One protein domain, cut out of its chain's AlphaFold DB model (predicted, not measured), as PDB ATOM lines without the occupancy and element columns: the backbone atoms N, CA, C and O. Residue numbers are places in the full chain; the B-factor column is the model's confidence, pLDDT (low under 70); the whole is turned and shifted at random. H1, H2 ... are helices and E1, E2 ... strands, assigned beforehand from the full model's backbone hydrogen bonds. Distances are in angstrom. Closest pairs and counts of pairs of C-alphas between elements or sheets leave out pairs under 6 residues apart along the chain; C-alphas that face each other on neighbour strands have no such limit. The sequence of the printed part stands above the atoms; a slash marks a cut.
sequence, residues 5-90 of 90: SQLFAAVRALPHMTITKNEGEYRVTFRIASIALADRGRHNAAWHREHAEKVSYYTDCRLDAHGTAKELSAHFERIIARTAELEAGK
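Overview. This is residues 5 to 90 of the 90 residues of an uncharacterized protein of Sphingobium sp. AP50 (UniProt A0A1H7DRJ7). A small antiparallel sheet of three strands has one face covered by two helices side by side, the short H1 and the first part of the long H4. H4 runs on far past the sheet and makes the longest axis, its last residues sticking out, while H2 and H3 form a crosswise pair by the end of E2. The printed part has 86 residues, with four named helices and three named strands in the order H1 E1 E2 H2 H3 E3 H4; the sheet's order is E1 E2 E3, and the class is mixed, helices and strands. The whole is only just compact, close to loose, with a radius of gyration of the C-alphas of 13.9 A, and it is elongated, spanning 47 by 25 by 16 A.

Along the chain. Begin with the sheet: E1, residues 17 to 22, is 17.2 A long, E2, residues 25 to 30, is 16.8 A long, and E3, residues 57 to 59, is 6.8 A long. Find C-alpha 17 at (189.871, 217.897, 371.306), where E1 begins. H1 is residues 5 to 13, 12.2 A long, from C-alpha 5 at (192.204, 224.732, 357.881). H2 is residues 32 to 39, 10.2 A, and H3 residues 45 to 54, 14.2 A. H4, residues 62 to 88, runs 39.1 A to C-alpha 88 at (185.073, 197.064, 385.589).

Arrangement. In the hairpin E1 and E2, look for N 20 and O 27, 3.0 A apart and within hydrogen-bond range. Inner strand E2 is also antiparallel to E3, with N 28 and O 57 at 2.8 A. H1 and H4 lie on the same face of the sheet: two layers, helices on one face. H1 is over E1 at a height over the sheet of 7.8 A. H4 is over E2 at a height of 6.8 A, and its line stands at 6 degrees to E2 on the local plane, along the strands. H4 touches H1 with residues 62 to 70 alone; the closest C-alphas are those of Val 11 and Ala 69, 6.2 A, at a shallow tilt of 8 degrees, the same way. H3 only grazes the sheet, with residues 51 to 54. H2 touches H3 about perpendicular, at 83 degrees, the closest C-alphas being those of Ile 32 and His 48, 6.1 A. H2 is not on the sheet; it is close to H4 but not clearly touching, the closest C-alphas being those of Ala 38 and Ile 80, 7.1 A. H3 and H4 are apart. In H1, H2, H3 and H4 every O i to N i+4 pair is within hydrogen-bond range.

Size, cuts and confidence. The C-alphas farthest apart are those of Glu 23 and Lys 90, 48.7 A. The printed part has no cut, and the six links between its elements are tight. Residues 84 to 90, of which 84 to 88 belong to H4, stand free. The mean pLDDT of the printed part is 94.0; look to residues 89 to 90 for the values under 70.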
ATOM      1  N   SER A   5     193.194 225.768 358.195       97.12
ATOM      2  CA  SER A   5     192.204 224.732 357.881       97.12
ATOM      3  C   SER A   5     192.757 223.321 358.091       97.12
ATOM      4  O   SER A   5     192.064 222.470 358.646       97.12
ATOM      5  N   GLN A   6     194.012 223.069 357.697       97.75
ATOM      6  CA  GLN A   6     194.670 221.779 357.934       97.75
ATOM      7  C   GLN A   6     194.887 221.519 359.426       97.75
ATOM      8  O   GLN A   6     194.634 220.409 359.888       97.75
ATOM      9  N   LEU A   7     195.322 222.534 360.178       98.00
ATOM     10  CA  LEU A   7     195.467 222.441 361.631       98.00
ATOM     11  C   LEU A   7     194.125 222.135 362.304       98.00
ATOM     12  O   LEU A   7     194.036 221.221 363.119       98.00
ATOM     13  N   PHE A   8     193.068 222.855 361.935       98.19
ATOM     14  CA  PHE A   8     191.746 222.700 362.535       98.19
ATOM     15  C   PHE A   8     191.165 221.316 362.260       98.19
ATOM     16  O   PHE A   8     190.626 220.693 363.171       98.19
ATOM     17  N   ALA A   9     191.302 220.821 361.027       98.31
ATOM     18  CA  ALA A   9     190.892 219.467 360.676       98.31
ATOM     19  C   ALA A   9     191.677 218.418 361.479       98.31
ATOM     20  O   ALA A   9     191.068 217.525 362.064       98.31
ATOM     21  N   ALA A  10     193.004 218.563 361.570       98.25
ATOM     22  CA  ALA A  10     193.856 217.637 362.313       98.25
ATOM     23  C   ALA A  10     193.502 217.594 363.807       98.25
ATOM     24  O   ALA A  10     193.307 216.513 364.354       98.25
ATOM     25  N   VAL A  11     193.347 218.750 364.461       98.31
ATOM     26  CA  VAL A  11     192.999 218.803 365.890       98.31
ATOM     27  C   VAL A  11     191.587 218.282 366.147       98.31
ATOM     28  O   VAL A  11     191.368 217.558 367.111       98.31
ATOM     29  N   ARG A  12     190.614 218.596 365.284       97.50
ATOM     30  CA  ARG A  12     189.237 218.098 365.443       97.50
ATOM     31  C   ARG A  12     189.111 216.597 365.180       97.50
ATOM     32  O   ARG A  12     188.187 215.985 365.707       97.50
ATOM     33  N   ALA A  13     190.024 216.007 364.413       98.06
ATOM     34  CA  ALA A  13     190.096 214.560 364.238       98.06
ATOM     35  C   ALA A  13     190.610 213.836 365.496       98.06
ATOM     36  O   ALA A  13     190.335 212.650 365.657       98.06
ATOM     37  N   LEU A  14     191.312 214.531 366.400       98.25
ATOM     38  CA  LEU A  14     191.769 213.938 367.654       98.25
ATOM     39  C   LEU A  14     190.595 213.722 368.630       98.25
ATOM     40  O   LEU A  14     189.715 214.591 368.752       98.25
ATOM     41  N   PRO A  15     190.573 212.592 369.360       97.50
ATOM     42  CA  PRO A  15     189.608 212.340 370.422       97.50
ATOM     43  C   PRO A  15     189.577 213.474 371.443       97.50
ATOM     44  O   PRO A  15     190.612 213.977 371.869       97.50
ATOM     45  N   HIS A  16     188.369 213.870 371.843       97.00
ATOM     46  CA  HIS A  16     188.118 214.850 372.906       97.00
ATOM     47  C   HIS A  16     188.615 216.279 372.660       97.00
ATOM     48  O   HIS A  16     188.338 217.137 373.491       97.00
ATOM     49  N   MET A  17     189.256 216.586 371.530       98.31
ATOM     50  CA  MET A  17     189.871 217.897 371.306       98.31
ATOM     51  C   MET A  17     189.001 218.859 370.497       98.31
ATOM     52  O   MET A  17     188.212 218.473 369.623       98.31
ATOM     53  N   THR A  18     189.183 220.147 370.772       98.19
ATOM     54  CA  THR A  18     188.692 221.255 369.955       98.19
ATOM     55  C   THR A  18     189.748 222.353 369.852       98.19
ATOM     56  O   THR A  18     190.667 222.439 370.666       98.19
ATOM     57  N   ILE A  19     189.609 223.189 368.827       98.38
ATOM     58  CA  ILE A  19     190.483 224.330 368.570       98.38
ATOM     59  C   ILE A  19     189.675 225.510 368.041       98.38
ATOM     60  O   ILE A  19     188.775 225.345 367.204       98.38
ATOM     61  N   THR A  20     190.025 226.696 368.521       97.81
ATOM     62  CA  THR A  20     189.570 227.989 368.002       97.81
ATOM     63  C   THR A  20     190.775 228.888 367.743       97.81
ATOM     64  O   THR A  20     191.882 228.590 368.187       97.81
ATOM     65  N   LYS A  21     190.573 229.979 367.003       97.69
ATOM     66  CA  LYS A  21     191.593 231.005 366.780       97.69
ATOM     67  C   LYS A  21     190.976 232.377 366.991       97.69
ATOM     68  O   LYS A  21     189.889 232.617 366.465       97.69
ATOM     69  N   ASN A  22     191.667 233.244 367.717       95.62
ATOM     70  CA  ASN A  22     191.316 234.651 367.865       95.62
ATOM     71  C   ASN A  22     192.576 235.503 367.690       95.62
ATOM     72  O   ASN A  22     193.617 235.143 368.216       95.62
ATOM     73  N   GLU A  23     192.500 236.582 366.907       94.25
ATOM     74  CA  GLU A  23     193.606 237.547 366.717       94.25
ATOM     75  C   GLU A  23     194.991 236.938 366.400       94.25
ATOM     76  O   GLU A  23     196.027 237.509 366.713       94.25
ATOM     77  N   GLY A  24     195.033 235.778 365.736       93.56
ATOM     78  CA  GLY A  24     196.293 235.095 365.403       93.56
ATOM     79  C   GLY A  24     196.673 233.964 366.359       93.56
ATOM     80  O   GLY A  24     197.375 233.049 365.932       93.56
ATOM     81  N   GLU A  25     196.125 233.955 367.569       97.69
ATOM     82  CA  GLU A  25     196.395 232.970 368.612       97.69
ATOM     83  C   GLU A  25     195.407 231.795 368.553       97.69
ATOM     84  O   GLU A  25     194.189 231.962 368.442       97.69
ATOM     85  N   TYR A  26     195.939 230.578 368.603       98.31
ATOM     86  CA  TYR A  26     195.184 229.339 368.723       98.31
ATOM     87  C   TYR A  26     194.887 229.041 370.184       98.31
ATOM     88  O   TYR A  26     195.773 229.089 371.028       98.31
ATOM     89  N   ARG A  27     193.658 228.608 370.440       98.31
ATOM     90  CA  ARG A  27     193.216 228.060 371.720       98.31
ATOM     91  C   ARG A  27     192.886 226.588 371.534       98.31
ATOM     92  O   ARG A  27     191.926 226.257 370.833       98.31
ATOM     93  N   VAL A  28     193.665 225.715 372.158       98.19
ATOM     94  CA  VAL A  28     193.503 224.256 372.132       98.19
ATOM     95  C   VAL A  28     192.961 223.799 373.478       98.19
ATOM     96  O   VAL A  28     193.526 224.126 374.514       98.19
ATOM     97  N   THR A  29     191.866 223.043 373.482       97.94
ATOM     98  CA  THR A  29     191.266 222.540 374.728       97.94
ATOM     99  C   THR A  29     190.425 221.289 374.487       97.94
ATOM    100  O   THR A  29     190.210 220.869 373.344       97.94
ATOM    101  N   PHE A  30     189.906 220.702 375.562       97.50
ATOM    102  CA  PHE A  30     188.946 219.611 375.495       97.50
ATOM    103  C   PHE A  30     187.551 220.099 375.080       97.50
ATOM    104  O   PHE A  30     187.111 221.206 375.393       97.50
ATOM    105  N   ARG A  31     186.795 219.234 374.405       97.19
ATOM    106  CA  ARG A  31     185.366 219.445 374.152       97.19
ATOM    107  C   ARG A  31     184.629 219.471 375.486       97.19
ATOM    108  O   ARG A  31     184.810 218.576 376.310       97.19
ATOM    109  N   ILE A  32     183.702 220.415 375.642       95.94
ATOM    110  CA  ILE A  32     182.841 220.507 376.834       95.94
ATOM    111  C   ILE A  32     182.125 219.174 377.105       95.94
ATOM    112  O   ILE A  32     182.087 218.726 378.243       95.94
ATOM    113  N   ALA A  33     181.641 218.488 376.064       94.31
ATOM    114  CA  ALA A  33     181.003 217.177 376.210       94.31
ATOM    115  C   ALA A  33     181.948 216.102 376.780       94.31
ATOM    116  O   ALA A  33     181.513 215.224 377.518       94.31
ATOM    117  N   SER A  34     183.244 216.170 376.463       95.06
ATOM    118  CA  SER A  34     184.248 215.253 377.016       95.06
ATOM    119  C   SER A  34     184.546 215.568 378.478       95.06
ATOM    120  O   SER A  34     184.596 214.652 379.291       95.06
ATOM    121  N   ILE A  35     184.639 216.851 378.837       94.25
ATOM    122  CA  ILE A  35     184.749 217.267 380.242       94.25
ATOM    123  C   ILE A  35     183.526 216.790 381.033       94.25
ATOM    124  O   ILE A  35     183.692 216.176 382.079       94.25
ATOM    125  N   ALA A  36     182.311 216.991 380.516       93.25
ATOM    126  CA  ALA A  36     181.083 216.538 381.167       93.25
ATOM    127  C   ALA A  36     181.048 215.009 381.363       93.25
ATOM    128  O   ALA A  36     180.643 214.534 382.425       93.25
ATOM    129  N   LEU A  37     181.521 214.241 380.373       89.44
ATOM    130  CA  LEU A  37     181.654 212.784 380.469       89.44
ATOM    131  C   LEU A  37     182.603 212.369 381.607       89.44
ATOM    132  O   LEU A  37     182.242 211.528 382.429       89.44
ATOM    133  N   ALA A  38     183.793 212.971 381.682       89.50
ATOM    134  CA  ALA A  38     184.763 212.690 382.746       89.50
ATOM    135  C   ALA A  38     184.294 213.186 384.125       89.50
ATOM    136  O   ALA A  38     184.632 212.612 385.165       89.50
ATOM    137  N   ASP A  39     183.504 214.255 384.141       92.25
ATOM    138  CA  ASP A  39     182.984 214.856 385.358       92.25
ATOM    139  C   ASP A  39     181.846 214.045 385.998       92.25
ATOM    140  O   ASP A  39     181.639 214.134 387.207       92.25
ATOM    141  N   ARG A  40     181.142 213.208 385.220       87.31
ATOM    142  CA  ARG A  40     180.060 212.319 385.694       87.31
ATOM    143  C   ARG A  40     178.937 213.059 386.437       87.31
ATOM    144  O   ARG A  40     178.403 212.567 387.424       87.31
ATOM    145  N   GLY A  41     178.591 214.256 385.963       90.06
ATOM    146  CA  GLY A  41     177.480 215.044 386.504       90.06
ATOM    147  C   GLY A  41     177.739 215.682 387.872       90.06
ATOM    148  O   GLY A  41     176.788 216.128 388.508       90.06
ATOM    149  N   ARG A  42     178.996 215.746 388.333       93.06
ATOM    150  CA  ARG A  42     179.344 216.431 389.591       93.06
ATOM    151  C   ARG A  42     179.163 217.944 389.505       93.06
ATOM    152  O   ARG A  42     178.852 218.576 390.509       93.06
ATOM    153  N   HIS A  43     179.354 218.517 388.322       97.19
ATOM    154  CA  HIS A  43     179.286 219.949 388.090       97.19
ATOM    155  C   HIS A  43     178.350 220.306 386.929       97.19
ATOM    156  O   HIS A  43     177.979 219.482 386.093       97.19
ATOM    157  N   ASN A  44     177.962 221.582 386.889       96.19
ATOM    158  CA  ASN A  44     177.073 222.131 385.872       96.19
ATOM    159  C   ASN A  44     177.836 222.647 384.634       96.19
ATOM    160  O   ASN A  44     179.063 222.759 384.616       96.19
ATOM    161  N   ALA A  45     177.085 223.050 383.606       94.94
ATOM    162  CA  ALA A  45     177.648 223.547 382.348       94.94
ATOM    163  C   ALA A  45     178.491 224.832 382.491       94.94
ATOM    164  O   ALA A  45     179.372 225.083 381.669       94.94
ATOM    165  N   ALA A  46     178.229 225.671 383.502       96.44
ATOM    166  CA  ALA A  46     179.040 226.862 383.751       96.44
ATOM    167  C   ALA A  46     180.443 226.465 384.222       96.44
ATOM    168  O   ALA A  46     181.430 226.928 383.649       96.44
ATOM    169  N   TRP A  47     180.515 225.524 385.162       97.50
ATOM    170  CA  TRP A  47     181.777 224.956 385.614       97.50
ATOM    171  C   TRP A  47     182.516 224.244 384.477       97.50
ATOM    172  O   TRP A  47     183.714 224.447 384.331       97.50
ATOM    173  N   HIS A  48     181.838 223.472 383.611       96.69
ATOM    174  CA  HIS A  48     182.523 222.806 382.484       96.69
ATOM    175  C   HIS A  48     183.156 223.807 381.511       96.69
ATOM    176  O   HIS A  48     184.236 223.542 380.987       96.69
ATOM    177  N   ARG A  49     182.514 224.962 381.279       96.19
ATOM    178  CA  ARG A  49     183.080 226.047 380.457       96.19
ATOM    179  C   ARG A  49     184.294 226.687 381.118       96.19
ATOM    180  O   ARG A  49     185.318 226.847 380.461       96.19
ATOM    181  N   GLU A  50     184.193 227.009 382.403       97.50
ATOM    182  CA  GLU A  50     185.304 227.566 383.176       97.50
ATOM    183  C   GLU A  50     186.478 226.582 383.256       97.50
ATOM    184  O   GLU A  50     187.633 226.962 383.092       97.50
ATOM    185  N   HIS A  51     186.190 225.297 383.451       96.00
ATOM    186  CA  HIS A  51     187.199 224.252 383.473       96.00
ATOM    187  C   HIS A  51     187.881 224.109 382.112       96.00
ATOM    188  O   HIS A  51     189.106 224.081 382.061       96.00
ATOM    189  N   ALA A  52     187.114 224.088 381.013       96.44
ATOM    190  CA  ALA A  52     187.667 224.070 379.658       96.44
ATOM    191  C   ALA A  52     188.607 225.256 379.414       96.44
ATOM    192  O   ALA A  52     189.634 225.101 378.759       96.44
ATOM    193  N   GLU A  53     188.265 226.431 379.939       97.00
ATOM    194  CA  GLU A  53     189.113 227.616 379.868       97.00
ATOM    195  C   GLU A  53     190.399 227.455 380.682       97.00
ATOM    196  O   GLU A  53     191.485 227.607 380.131       97.00
ATOM    197  N   LYS A  54     190.300 227.034 381.947       96.69
ATOM    198  CA  LYS A  54     191.461 226.811 382.829       96.69
ATOM    199  C   LYS A  54     192.478 225.814 382.273       96.69
ATOM    200  O   LYS A  54     193.660 225.936 382.566       96.69
ATOM    201  N   VAL A  55     192.020 224.822 381.511       94.44
ATOM    202  CA  VAL A  55     192.880 223.789 380.906       94.44
ATOM    203  C   VAL A  55     193.206 224.069 379.435       94.44
ATOM    204  O   VAL A  55     193.740 223.197 378.751       94.44
ATOM    205  N   SER A  56     192.859 225.254 378.924       97.44
ATOM    206  CA  SER A  56     193.196 225.649 377.557       97.44
ATOM    207  C   SER A  56     194.678 225.961 377.417       97.44
ATOM    208  O   SER A  56     195.296 226.555 378.297       97.44
ATOM    209  N   TYR A  57     195.226 225.604 376.263       98.00
ATOM    210  CA  TYR A  57     196.555 226.008 375.839       98.00
ATOM    211  C   TYR A  57     196.452 227.049 374.727       98.00
ATOM    212  O   TYR A  57     195.740 226.836 373.739       98.00
ATOM    213  N   TYR A  58     197.177 228.150 374.899       97.81
ATOM    214  CA  TYR A  58     197.224 229.276 373.977       97.81
ATOM    215  C   TYR A  58     198.594 229.351 373.307       97.81
ATOM    216  O   TYR A  58     199.621 229.193 373.966       97.81
ATOM    217  N   THR A  59     198.613 229.527 371.989       98.06
ATOM    218  CA  THR A  59     199.850 229.651 371.207       98.06
ATOM    219  C   THR A  59     199.561 230.283 369.851       98.06
ATOM    220  O   THR A  59     198.527 230.010 369.250       98.06
ATOM    221  N   ASP A  60     200.471 231.083 369.310       97.31
ATOM    222  CA  ASP A  60     200.428 231.564 367.922       97.31
ATOM    223  C   ASP A  60     201.125 230.596 366.939       97.31
ATOM    224  O   ASP A  60     201.011 230.719 365.710       97.31
ATOM    225  N   CYS A  61     201.795 229.567 367.463       97.25
ATOM    226  CA  CYS A  61     202.524 228.578 366.693       97.25
ATOM    227  C   CYS A  61     201.619 227.403 366.312       97.25
ATOM    228  O   CYS A  61     201.095 226.655 367.141       97.25
ATOM    229  N   ARG A  62     201.476 227.172 365.002       97.06
ATOM    230  CA  ARG A  62     200.669 226.052 364.487       97.06
ATOM    231  C   ARG A  62     201.205 224.697 364.938       97.06
ATOM    232  O   ARG A  62     200.411 223.804 365.214       97.06
ATOM    233  N   LEU A  63     202.529 224.518 364.922       97.06
ATOM    234  CA  LEU A  63     203.149 223.237 365.270       97.06
ATOM    235  C   LEU A  63     202.906 222.907 366.740       97.06
ATOM    236  O   LEU A  63     202.482 221.788 367.024       97.06
ATOM    237  N   ASP A  64     203.053 223.897 367.617       97.75
ATOM    238  CA  ASP A  64     202.811 223.751 369.050       97.75
ATOM    239  C   ASP A  64     201.338 223.448 369.315       97.75
ATOM    240  O   ASP A  64     201.029 222.485 370.010       97.75
ATOM    241  N   ALA A  65     200.410 224.159 368.662       98.06
ATOM    242  CA  ALA A  65     198.977 223.890 368.797       98.06
ATOM    243  C   ALA A  65     198.630 222.422 368.481       98.06
ATOM    244  O   ALA A  65     197.864 221.778 369.199       98.06
ATOM    245  N   HIS A  66     199.204 221.865 367.413       98.38
ATOM    246  CA  HIS A  66     198.966 220.470 367.043       98.38
ATOM    247  C   HIS A  66     199.699 219.470 367.941       98.38
ATOM    248  O   HIS A  66     199.124 218.426 368.250       98.38
ATOM    249  N   GLY A  67     200.934 219.769 368.351       97.94
ATOM    250  CA  GLY A  67     201.693 218.955 369.302       97.94
ATOM    251  C   GLY A  67     200.949 218.831 370.629       97.94
ATOM    252  O   GLY A  67     200.590 217.725 371.033       97.94
ATOM    253  N   THR A  68     200.576 219.968 371.214       97.94
ATOM    254  CA  THR A  68     199.801 220.029 372.455       97.94
ATOM    255  C   THR A  68     198.455 219.323 372.322       97.94
ATOM    256  O   THR A  68     198.058 218.579 373.217       97.94
ATOM    257  N   ALA A  69     197.756 219.476 371.192       98.38
ATOM    258  CA  ALA A  69     196.494 218.770 370.982       98.38
ATOM    259  C   ALA A  69     196.656 217.242 371.032       98.38
ATOM    260  O   ALA A  69     195.811 216.561 371.614       98.38
ATOM    261  N   LYS A  70     197.734 216.698 370.451       98.44
ATOM    262  CA  LYS A  70     198.027 215.257 370.497       98.44
ATOM    263  C   LYS A  70     198.321 214.784 371.914       98.44
ATOM    264  O   LYS A  70     197.783 213.762 372.333       98.44
ATOM    265  N   GLU A  71     199.153 215.522 372.641       97.81
ATOM    266  CA  GLU A  71     199.538 215.171 374.010       97.81
ATOM    267  C   GLU A  71     198.342 215.202 374.963       97.81
ATOM    268  O   GLU A  71     198.127 214.248 375.714       97.81
ATOM    269  N   LEU A  72     197.516 216.252 374.881       96.44
ATOM    270  CA  LEU A  72     196.291 216.374 375.669       96.44
ATOM    271  C   LEU A  72     195.291 215.266 375.334       96.44
ATOM    272  O   LEU A  72     194.737 214.655 376.246       96.44
ATOM    273  N   SER A  73     195.094 214.970 374.046       97.94
ATOM    274  CA  SER A  73     194.204 213.893 373.602       97.94
ATOM    275  C   SER A  73     194.639 212.541 374.180       97.94
ATOM    276  O   SER A  73     193.867 211.897 374.890       97.94
ATOM    277  N   ALA A  74     195.914 212.173 374.009       97.31
ATOM    278  CA  ALA A  74     196.467 210.926 374.536       97.31
ATOM    279  C   ALA A  74     196.475 210.875 376.075       97.31
ATOM    280  O   ALA A  74     196.375 209.806 376.684       97.31
ATOM    281  N   HIS A  75     196.626 212.017 376.749       93.62
ATOM    282  CA  HIS A  75     196.488 212.090 378.200       93.62
ATOM    283  C   HIS A  75     195.048 211.804 378.645       93.62
ATOM    284  O   HIS A  75     194.839 211.001 379.555       93.62
ATOM    285  N   PHE A  76     194.064 212.402 377.974       93.25
ATOM    286  CA  PHE A  76     192.652 212.213 378.293       93.25
ATOM    287  C   PHE A  76     192.196 210.768 378.063       93.25
ATOM    288  O   PHE A  76     191.537 210.189 378.924       93.25
ATOM    289  N   GLU A  77     192.598 210.155 376.948       94.81
ATOM    290  CA  GLU A  77     192.289 208.747 376.669       94.81
ATOM    291  C   GLU A  77     192.837 207.816 377.759       94.81
ATOM    292  O   GLU A  77     192.121 206.927 378.217       94.81
ATOM    293  N   ARG A  78     194.055 208.069 378.265       93.12
ATOM    294  CA  ARG A  78     194.618 207.318 379.402       93.12
ATOM    295  C   ARG A  78     193.803 207.486 380.683       93.12
ATOM    296  O   ARG A  78     193.636 206.516 381.419       93.12
ATOM    297  N   ILE A  79     193.291 208.686 380.961       87.44
ATOM    298  CA  ILE A  79     192.426 208.931 382.125       87.44
ATOM    299  C   ILE A  79     191.127 208.135 381.994       87.44
ATOM    300  O   ILE A  79     190.743 207.439 382.935       87.44
ATOM    301  N   ILE A  80     190.459 208.211 380.841       88.25
ATOM    302  CA  ILE A  80     189.191 207.509 380.616       88.25
ATOM    303  C   ILE A  80     189.386 205.993 380.667       88.25
ATOM    304  O   ILE A  80     188.618 205.326 381.356       88.25
ATOM    305  N   ALA A  81     190.429 205.464 380.023       88.81
ATOM    306  CA  ALA A  81     190.755 204.038 380.056       88.81
ATOM    307  C   ALA A  81     190.992 203.546 381.491       88.81
ATOM    308  O   ALA A  81     190.310 202.630 381.944       88.81
ATOM    309  N   ARG A  82     191.855 204.232 382.254       86.44
ATOM    310  CA  ARG A  82     192.113 203.900 383.664       86.44
ATOM    311  C   ARG A  82     190.848 203.961 384.515       86.44
ATOM    312  O   ARG A  82     190.656 203.164 385.426       86.44
ATOM    313  N   THR A  83     189.981 204.931 384.242       83.44
ATOM    314  CA  THR A  83     188.719 205.064 384.970       83.44
ATOM    315  C   THR A  83     187.773 203.907 384.635       83.44
ATOM    316  O   THR A  83     187.124 203.385 385.534       83.44
ATOM    317  N   ALA A  84     187.706 203.476 383.372       81.44
ATOM    318  CA  ALA A  84     186.902 202.328 382.959       81.44
ATOM    319  C   ALA A  84     187.401 201.016 383.590       81.44
ATOM    320  O   ALA A  84     186.589 200.238 384.083       81.44
ATOM    321  N   GLU A  85     188.718 200.804 383.651       84.06
ATOM    322  CA  GLU A  85     189.335 199.644 384.317       84.06
ATOM    323  C   GLU A  85     188.975 199.573 385.809       84.06
ATOM    324  O   GLU A  85     188.612 198.511 386.312       84.06
ATOM    325  N   LEU A  86     189.021 200.709 386.516       77.56
ATOM    326  CA  LEU A  86     188.668 200.783 387.938       77.56
ATOM    327  C   LEU A  86     187.185 200.504 388.217       77.56
ATOM    328  O   LEU A  86     186.859 200.047 389.311       77.56
ATOM    329  N   GLU A  87     186.288 200.800 387.274       77.50
ATOM    330  CA  GLU A  87     184.864 200.467 387.407       77.50
ATOM    331  C   GLU A  87     184.573 199.011 387.019       77.50
ATOM    332  O   GLU A  87     183.726 198.390 387.642       77.50
ATOM    333  N   ALA A  88     185.274 198.448 386.029       74.44
ATOM    334  CA  ALA A  88     185.073 197.064 385.589       74.44
ATOM    335  C   ALA A  88     185.612 196.014 386.580       74.44
ATOM    336  O   ALA A  88     185.211 194.854 386.526       74.44
ATOM    337  N   GLY A  89     186.543 196.406 387.454       67.88
ATOM    338  CA  GLY A  89     187.058 195.568 388.541       67.88
ATOM    339  C   GLY A  89     186.247 195.625 389.842       67.88
ATOM    340  O   GLY A  89     186.665 195.005 390.821       67.88
ATOM    341  N   LYS A  90     185.147 196.387 389.878       55.22
ATOM    342  CA  LYS A  90     184.170 196.413 390.978       55.22
ATOM    343  C   LYS A  90     182.977 195.523 390.660       55.22
ATOM    344  O   LYS A  90     182.428 194.964 391.634       55.22
TER     345      LYS A  90